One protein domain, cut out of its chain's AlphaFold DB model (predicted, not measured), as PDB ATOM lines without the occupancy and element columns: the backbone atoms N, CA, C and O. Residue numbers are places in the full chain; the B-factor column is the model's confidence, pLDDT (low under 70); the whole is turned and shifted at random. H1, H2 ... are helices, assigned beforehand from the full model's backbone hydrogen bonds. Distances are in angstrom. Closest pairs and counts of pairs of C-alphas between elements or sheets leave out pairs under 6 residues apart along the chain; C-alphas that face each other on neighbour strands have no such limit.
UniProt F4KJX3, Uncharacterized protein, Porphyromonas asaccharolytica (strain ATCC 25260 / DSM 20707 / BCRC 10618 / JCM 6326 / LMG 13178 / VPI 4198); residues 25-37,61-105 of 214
ATOM      1  N   THR A  25      16.707  51.409   8.583       93.69
ATOM      2  CA  THR A  25      15.291  51.778   8.555       93.69
ATOM      3  C   THR A  25      14.478  50.908   9.511       93.69
ATOM      4  O   THR A  25      13.683  51.440  10.288       93.69
ATOM      5  N   ILE A  26      14.699  49.587   9.514       93.62
ATOM      6  CA  ILE A  26      14.025  48.665  10.448       93.62
ATOM      7  C   ILE A  26      14.341  49.056  11.894       93.62
ATOM      8  O   ILE A  26      13.433  49.191  12.716       93.62
ATOM      9  N   ALA A  27      15.620  49.266  12.212       93.25
ATOM     10  CA  ALA A  27      16.054  49.634  13.554       93.25
ATOM     11  C   ALA A  27      15.441  50.967  14.012       93.25
ATOM     12  O   ALA A  27      14.967  51.062  15.148       93.25
ATOM     13  N   SER A  28      15.386  51.967  13.124       96.62
ATOM     14  CA  SER A  28      14.737  53.254  13.399       96.62
ATOM     15  C   SER A  28      13.243  53.083  13.669       96.62
ATOM     16  O   SER A  28      12.751  53.547  14.694       96.62
ATOM     17  N   GLN A  29      12.520  52.358  12.811       97.19
ATOM     18  CA  GLN A  29      11.081  52.134  12.987       97.19
ATOM     19  C   GLN A  29      10.773  51.371  14.280       97.19
ATOM     20  O   GLN A  29       9.836  51.720  14.995       97.19
ATOM     21  N   LEU A  30      11.581  50.368  14.636       95.50
ATOM     22  CA  LEU A  30      11.452  49.667  15.915       95.50
ATOM     23  C   LEU A  30      11.679  50.599  17.108       95.50
ATOM     24  O   LEU A  30      10.961  50.492  18.106       95.50
ATOM     25  N   ALA A  31      12.671  51.490  17.031       94.81
ATOM     26  CA  ALA A  31      12.931  52.474  18.074       94.81
ATOM     27  C   ALA A  31      11.747  53.443  18.231       94.81
ATOM     28  O   ALA A  31      11.292  53.658  19.358       94.81
ATOM     29  N   ASP A  32      11.195  53.934  17.120       96.44
ATOM     30  CA  ASP A  32      10.041  54.837  17.103       96.44
ATOM     31  C   ASP A  32       8.788  54.170  17.681       96.44
ATOM     32  O   ASP A  32       8.136  54.733  18.563       96.44
ATOM     33  N   ILE A  33       8.489  52.930  17.272       94.88
ATOM     34  CA  ILE A  33       7.372  52.142  17.817       94.88
ATOM     35  C   ILE A  33       7.536  51.973  19.331       94.88
ATOM     36  O   ILE A  33       6.600  52.218  20.095       94.88
ATOM     37  N   ARG A  34       8.729  51.588  19.802       91.00
ATOM     38  CA  ARG A  34       8.997  51.403  21.239       91.00
ATOM     39  C   ARG A  34       8.863  52.714  22.017       91.00
ATOM     40  O   ARG A  34       8.302  52.708  23.113       91.00
ATOM     41  N   ALA A  35       9.342  53.827  21.466       90.25
ATOM     42  CA  ALA A  35       9.213  55.150  22.071       90.25
ATOM     43  C   ALA A  35       7.746  55.603  22.147       90.25
ATOM     44  O   ALA A  35       7.313  56.117  23.184       90.25
ATOM     45  N   ALA A  36       6.963  55.358  21.093       88.69
ATOM     46  CA  ALA A  36       5.538  55.659  21.048       88.69
ATOM     47  C   ALA A  36       4.766  54.870  22.121       88.69
ATOM     48  O   ALA A  36       4.040  55.462  22.927       88.69
ATOM     49  N   LEU A  37       5.010  53.557  22.211       85.44
ATOM     50  CA  LEU A  37       4.433  52.704  23.253       85.44
ATOM     51  C   LEU A  37       4.815  53.194  24.658       85.44
ATOM     52  O   LEU A  37       3.949  53.323  25.522       85.44
ATOM     53  N   GLY A  61     -10.287  47.485  24.907       44.62
ATOM     54  CA  GLY A  61     -10.686  48.755  24.298       44.62
ATOM     55  C   GLY A  61      -9.608  49.839  24.275       44.62
ATOM     56  O   GLY A  61      -9.660  50.708  23.410       44.62
ATOM     57  N   TRP A  62      -8.623  49.802  25.181       50.06
ATOM     58  CA  TRP A  62      -7.683  50.922  25.323       50.06
ATOM     59  C   TRP A  62      -6.374  50.753  24.535       50.06
ATOM     60  O   TRP A  62      -5.830  51.729  24.024       50.06
ATOM     61  N   THR A  63      -5.897  49.516  24.359       65.81
ATOM     62  CA  THR A  63      -4.673  49.231  23.591       65.81
ATOM     63  C   THR A  63      -4.951  48.988  22.116       65.81
ATOM     64  O   THR A  63      -4.225  49.514  21.284       65.81
ATOM     65  N   ARG A  64      -6.017  48.266  21.744       79.94
ATOM     66  CA  ARG A  64      -6.217  47.881  20.337       79.94
ATOM     67  C   ARG A  64      -6.425  49.074  19.401       79.94
ATOM     68  O   ARG A  64      -5.834  49.095  18.327       79.94
ATOM     69  N   GLY A  65      -7.241  50.054  19.798       83.44
ATOM     70  CA  GLY A  65      -7.467  51.265  18.997       83.44
ATOM     71  C   GLY A  65      -6.166  52.030  18.745       83.44
ATOM     72  O   GLY A  65      -5.856  52.365  17.608       83.44
ATOM     73  N   TYR A  66      -5.349  52.187  19.787       85.31
ATOM     74  CA  TYR A  66      -4.040  52.820  19.662       85.31
ATOM     75  C   TYR A  66      -3.053  51.999  18.822       85.31
ATOM     76  O   TYR A  66      -2.342  52.563  18.000       85.31
ATOM     77  N   LEU A  67      -3.017  50.671  18.973       91.56
ATOM     78  CA  LEU A  67      -2.164  49.817  18.140       91.56
ATOM     79  C   LEU A  67      -2.565  49.883  16.662       91.56
ATOM     80  O   LEU A  67      -1.685  49.867  15.812       91.56
ATOM     81  N   LEU A  68      -3.857  50.026  16.348       92.31
ATOM     82  CA  LEU A  68      -4.309  50.283  14.977       92.31
ATOM     83  C   LEU A  68      -3.839  51.648  14.458       92.31
ATOM     84  O   LEU A  68      -3.333  51.723  13.343       92.31
ATOM     85  N   GLU A  69      -3.986  52.713  15.252       92.50
ATOM     86  CA  GLU A  69      -3.490  54.055  14.902       92.50
ATOM     87  C   GLU A  69      -1.971  54.071  14.701       92.50
ATOM     88  O   GLU A  69      -1.467  54.762  13.817       92.50
ATOM     89  N   LEU A  70      -1.236  53.317  15.520       93.56
ATOM     90  CA  LEU A  70       0.210  53.190  15.415       93.56
ATOM     91  C   LEU A  70       0.596  52.372  14.182       93.56
ATOM     92  O   LEU A  70       1.413  52.835  13.399       93.56
ATOM     93  N   ALA A  71      -0.027  51.213  13.956       96.44
ATOM     94  CA  ALA A  71       0.217  50.393  12.772       96.44
ATOM     95  C   ALA A  71      -0.061  51.164  11.471       96.44
ATOM     96  O   ALA A  71       0.713  51.060  10.528       96.44
ATOM     97  N   ALA A  72      -1.107  51.997  11.434       96.50
ATOM     98  CA  ALA A  72      -1.461  52.802  10.263       96.50
ATOM     99  C   ALA A  72      -0.397  53.845   9.858       96.50
ATOM    100  O   ALA A  72      -0.468  54.385   8.754       96.50
ATOM    101  N   GLN A  73       0.580  54.140  10.724       96.62
ATOM    102  CA  GLN A  73       1.700  55.038  10.418       96.62
ATOM    103  C   GLN A  73       2.825  54.348   9.635       96.62
ATOM    104  O   GLN A  73       3.712  55.026   9.119       96.62
ATOM    105  N   TYR A  74       2.785  53.019   9.521       96.75
ATOM    106  CA  TYR A  74       3.802  52.220   8.849       96.75
ATOM    107  C   TYR A  74       3.191  51.481   7.659       96.75
ATOM    108  O   TYR A  74       2.032  51.067   7.678       96.75
ATOM    109  N   GLN A  75       3.985  51.301   6.605       95.88
ATOM    110  CA  GLN A  75       3.617  50.381   5.532       95.88
ATOM    111  C   GLN A  75       3.824  48.936   6.008       95.88
ATOM    112  O   GLN A  75       4.794  48.686   6.732       95.88
ATOM    113  N   PRO A  76       2.966  47.981   5.600       96.69
ATOM    114  CA  PRO A  76       3.228  46.569   5.837       96.69
ATOM    115  C   PRO A  76       4.613  46.166   5.319       96.69
ATOM    116  O   PRO A  76       5.015  46.546   4.220       96.69
ATOM    117  N   SER A  77       5.353  45.408   6.124       97.25
ATOM    118  CA  SER A  77       6.703  44.946   5.804       97.25
ATOM    119  C   SER A  77       6.977  43.640   6.532       97.25
ATOM    120  O   SER A  77       6.854  43.573   7.758       97.25
ATOM    121  N   ARG A  78       7.395  42.609   5.784       97.06
ATOM    122  CA  ARG A  78       7.811  41.329   6.367       97.06
ATOM    123  C   ARG A  78       8.927  41.546   7.386       97.06
ATOM    124  O   ARG A  78       8.797  41.093   8.514       97.06
ATOM    125  N   GLN A  79       9.985  42.265   7.013       97.12
ATOM    126  CA  GLN A  79      11.166  42.429   7.862       97.12
ATOM    127  C   GLN A  79      10.830  43.145   9.175       97.12
ATOM    128  O   GLN A  79      11.255  42.711  10.245       97.12
ATOM    129  N   LEU A  80      10.022  44.214   9.117       97.50
ATOM    130  CA  LEU A  80       9.571  44.907  10.324       97.50
ATOM    131  C   LEU A  80       8.693  43.997  11.190       97.50
ATOM    132  O   LEU A  80       8.893  43.923  12.401       97.50
ATOM    133  N   ALA A  81       7.732  43.295  10.586       98.25
ATOM    134  CA  ALA A  81       6.846  42.390  11.307       98.25
ATOM    135  C   ALA A  81       7.619  41.239  11.971       98.25
ATOM    136  O   ALA A  81       7.344  40.907  13.122       98.25
ATOM    137  N   GLU A  82       8.614  40.665  11.300       98.06
ATOM    138  CA  GLU A  82       9.496  39.637  11.857       98.06
ATOM    139  C   GLU A  82      10.321  40.172  13.028       98.06
ATOM    140  O   GLU A  82      10.366  39.537  14.082       98.06
ATOM    141  N   ALA A  83      10.893  41.370  12.902       97.56
ATOM    142  CA  ALA A  83      11.649  41.988  13.986       97.56
ATOM    143  C   ALA A  83      10.760  42.374  15.186       97.56
ATOM    144  O   ALA A  83      11.185  42.291  16.338       97.56
ATOM    145  N   LEU A  84       9.501  42.752  14.940       97.69
ATOM    146  CA  LEU A  84       8.485  42.935  15.981       97.69
ATOM    147  C   LEU A  84       8.057  41.610  16.623       97.69
ATOM    148  O   LEU A  84       7.682  41.607  17.789       97.69
ATOM    149  N   ARG A  85       8.094  40.497  15.882       97.88
ATOM    150  CA  ARG A  85       7.768  39.151  16.381       97.88
ATOM    151  C   ARG A  85       8.876  38.585  17.270       97.88
ATOM    152  O   ARG A  85       8.597  37.783  18.162       97.88
ATOM    153  N   ASP A  86      10.122  39.000  17.053       95.56
ATOM    154  CA  ASP A  86      11.277  38.573  17.846       95.56
ATOM    155  C   ASP A  86      11.415  39.348  19.170       95.56
ATOM    156  O   ASP A  86      12.391  40.035  19.468       95.56
ATOM    157  N   THR A  87      10.362  39.287  19.981       89.94
ATOM    158  CA  THR A  87      10.277  39.920  21.300       89.94
ATOM    159  C   THR A  87       9.308  39.145  22.190       89.94
ATOM    160  O   THR A  87       8.616  38.237  21.733       89.94
ATOM    161  N   SER A  88       9.245  39.511  23.468       86.00
ATOM    162  CA  SER A  88       8.226  39.047  24.419       86.00
ATOM    163  C   SER A  88       7.219  40.145  24.791       86.00
ATOM    164  O   SER A  88       6.374  39.951  25.661       86.00
ATOM    165  N   VAL A  89       7.327  41.334  24.189       89.00
ATOM    166  CA  VAL A  89       6.426  42.463  24.459       89.00
ATOM    167  C   VAL A  89       5.120  42.274  23.692       89.00
ATOM    168  O   VAL A  89       5.102  42.341  22.463       89.00
ATOM    169  N   ARG A  90       4.020  42.099  24.429       91.25
ATOM    170  CA  ARG A  90       2.670  41.844  23.904       91.25
ATOM    171  C   ARG A  90       2.256  42.811  22.791       91.25
ATOM    172  O   ARG A  90       1.796  42.375  21.743       91.25
ATOM    173  N   GLU A  91       2.423  44.117  22.988       92.06
ATOM    174  CA  GLU A  91       2.021  45.141  22.013       92.06
ATOM    175  C   GLU A  91       2.778  45.000  20.689       92.06
ATOM    176  O   GLU A  91       2.188  45.174  19.625       92.06
ATOM    177  N   LEU A  92       4.065  44.643  20.747       95.25
ATOM    178  CA  LEU A  92       4.887  44.419  19.559       95.25
ATOM    179  C   LEU A  92       4.479  43.130  18.835       95.25
ATOM    180  O   LEU A  92       4.385  43.134  17.610       95.25
ATOM    181  N   LEU A  93       4.150  42.065  19.574       96.19
ATOM    182  CA  LEU A  93       3.616  40.830  18.992       96.19
ATOM    183  C   LEU A  93       2.287  41.080  18.265       96.19
ATOM    184  O   LEU A  93       2.095  40.610  17.146       96.19
ATOM    185  N   ILE A  94       1.390  41.883  18.844       96.25
ATOM    186  CA  ILE A  94       0.137  42.271  18.183       96.25
ATOM    187  C   ILE A  94       0.423  43.112  16.930       96.25
ATOM    188  O   ILE A  94      -0.118  42.810  15.867       96.25
ATOM    189  N   LEU A  95       1.294  44.125  17.014       97.38
ATOM    190  CA  LEU A  95       1.673  44.953  15.859       97.38
ATOM    191  C   LEU A  95       2.301  44.130  14.733       97.38
ATOM    192  O   LEU A  95       2.009  44.386  13.569       97.38
ATOM    193  N   SER A  96       3.095  43.110  15.063       98.50
ATOM    194  CA  SER A  96       3.643  42.172  14.081       98.50
ATOM    195  C   SER A  96       2.535  41.535  13.233       98.50
ATOM    196  O   SER A  96       2.619  41.540  12.007       98.50
ATOM    197  N   THR A  97       1.434  41.091  13.854       98.38
ATOM    198  CA  THR A  97       0.286  40.525  13.115       98.38
ATOM    199  C   THR A  97      -0.457  41.554  12.253       98.38
ATOM    200  O   THR A  97      -1.104  41.183  11.279       98.38
ATOM    201  N   MET A  98      -0.387  42.844  12.598       98.00
ATOM    202  CA  MET A  98      -1.028  43.930  11.843       98.00
ATOM    203  C   MET A  98      -0.176  44.409  10.662       98.00
ATOM    204  O   MET A  98      -0.730  44.835   9.653       98.00
ATOM    205  N   LEU A  99       1.152  44.355  10.802       98.31
ATOM    206  CA  LEU A  99       2.122  44.892   9.842       98.31
ATOM    207  C   LEU A  99       2.715  43.831   8.909       98.31
ATOM    208  O   LEU A  99       3.435  44.187   7.977       98.31
ATOM    209  N   PHE A 100       2.423  42.546   9.122       98.56
ATOM    210  CA  PHE A 100       2.860  41.502   8.202       98.56
ATOM    211  C   PHE A 100       2.078  41.586   6.870       98.56
ATOM    212  O   PHE A 100       0.841  41.589   6.893       98.56
ATOM    213  N   PRO A 101       2.757  41.631   5.708       97.94
ATOM    214  CA  PRO A 101       2.107  41.667   4.398       97.94
ATOM    215  C   PRO A 101       1.340  40.365   4.129       97.94
ATOM    216  O   PRO A 101       1.899  39.270   4.090       97.94
ATOM    217  N   ARG A 102       0.019  40.472   3.958       97.06
ATOM    218  CA  ARG A 102      -0.908  39.324   3.893       97.06
ATOM    219  C   ARG A 102      -0.654  38.442   2.672       97.06
ATOM    220  O   ARG A 102      -0.737  37.222   2.751       97.06
ATOM    221  N   GLU A 103      -0.352  39.074   1.550       96.56
ATOM    222  CA  GLU A 103      -0.031  38.473   0.257       96.56
ATOM    223  C   GLU A 103       1.272  37.666   0.268       96.56
ATOM    224  O   GLU A 103       1.490  36.824  -0.600       96.56
ATOM    225  N   GLU A 104       2.116  37.899   1.267       96.88
ATOM    226  CA  GLU A 104       3.407  37.250   1.431       96.88
ATOM    227  C   GLU A 104       3.357  36.084   2.434       96.88
ATOM    228  O   GLU A 104       4.328  35.337   2.533       96.88
ATOM    229  N   LEU A 105       2.256  35.898   3.171       98.44
ATOM    230  CA  LEU A 105       2.169  34.903   4.240       98.44
ATOM    231  C   LEU A 105       2.369  33.470   3.722       98.44
ATOM    232  O   LEU A 105       1.627  32.989   2.862       98.44
TER     233      LEU A 105
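This is residues 25 to 37 and 61 to 105 of the 214 residues of an uncharacterized protein of Porphyromonas asaccharolytica (strain ATCC 25260 / DSM 20707 / BCRC 10618 / JCM 6326 / LMG 13178 / VPI 4198) (UniProt F4KJX3). The helical hairpin of H3 and H4 has H2 packed slantwise on H4, and H1, the longest helix, packed on H3 by residues 26 to 30. Along the 58 printed residues come four named helices, H1 to H4: all helix. The whole is compact, radius of gyration of the C-alphas 10.5 A, spanning 30 by 22 by 22 A.

Start at H1, residues 25 to 37: its residues 26 to 30 alone touch H3, residues 78 to 85, closest at C-alphas 26 and 80, 5.8 A. H2, residues 63 to 71, touches H4, residues 90 to 99, at a steep tilt of 45 degrees, closest at C-alphas 71 and 95, 6.4 A. H3 and H4 form a hairpin, closest at C-alphas 81 and 96, 4.2 A. In H1, H2, H3 and H4 every O i to N i+4 pair is within hydrogen-bond range.

Find C-alpha 25 at (15.291, 51.778, 8.555); H1 runs 18.3 A, first to last C-alpha, H2 11.9 A, H3 10.2 A and H4 14.4 A, to C-alpha 99 at (2.122, 44.892, 9.842).

Across the cut, residues 38 to 60, C-alphas 37 and 61 are 15.7 A apart. Residues 61 to 63 have pLDDT under 70.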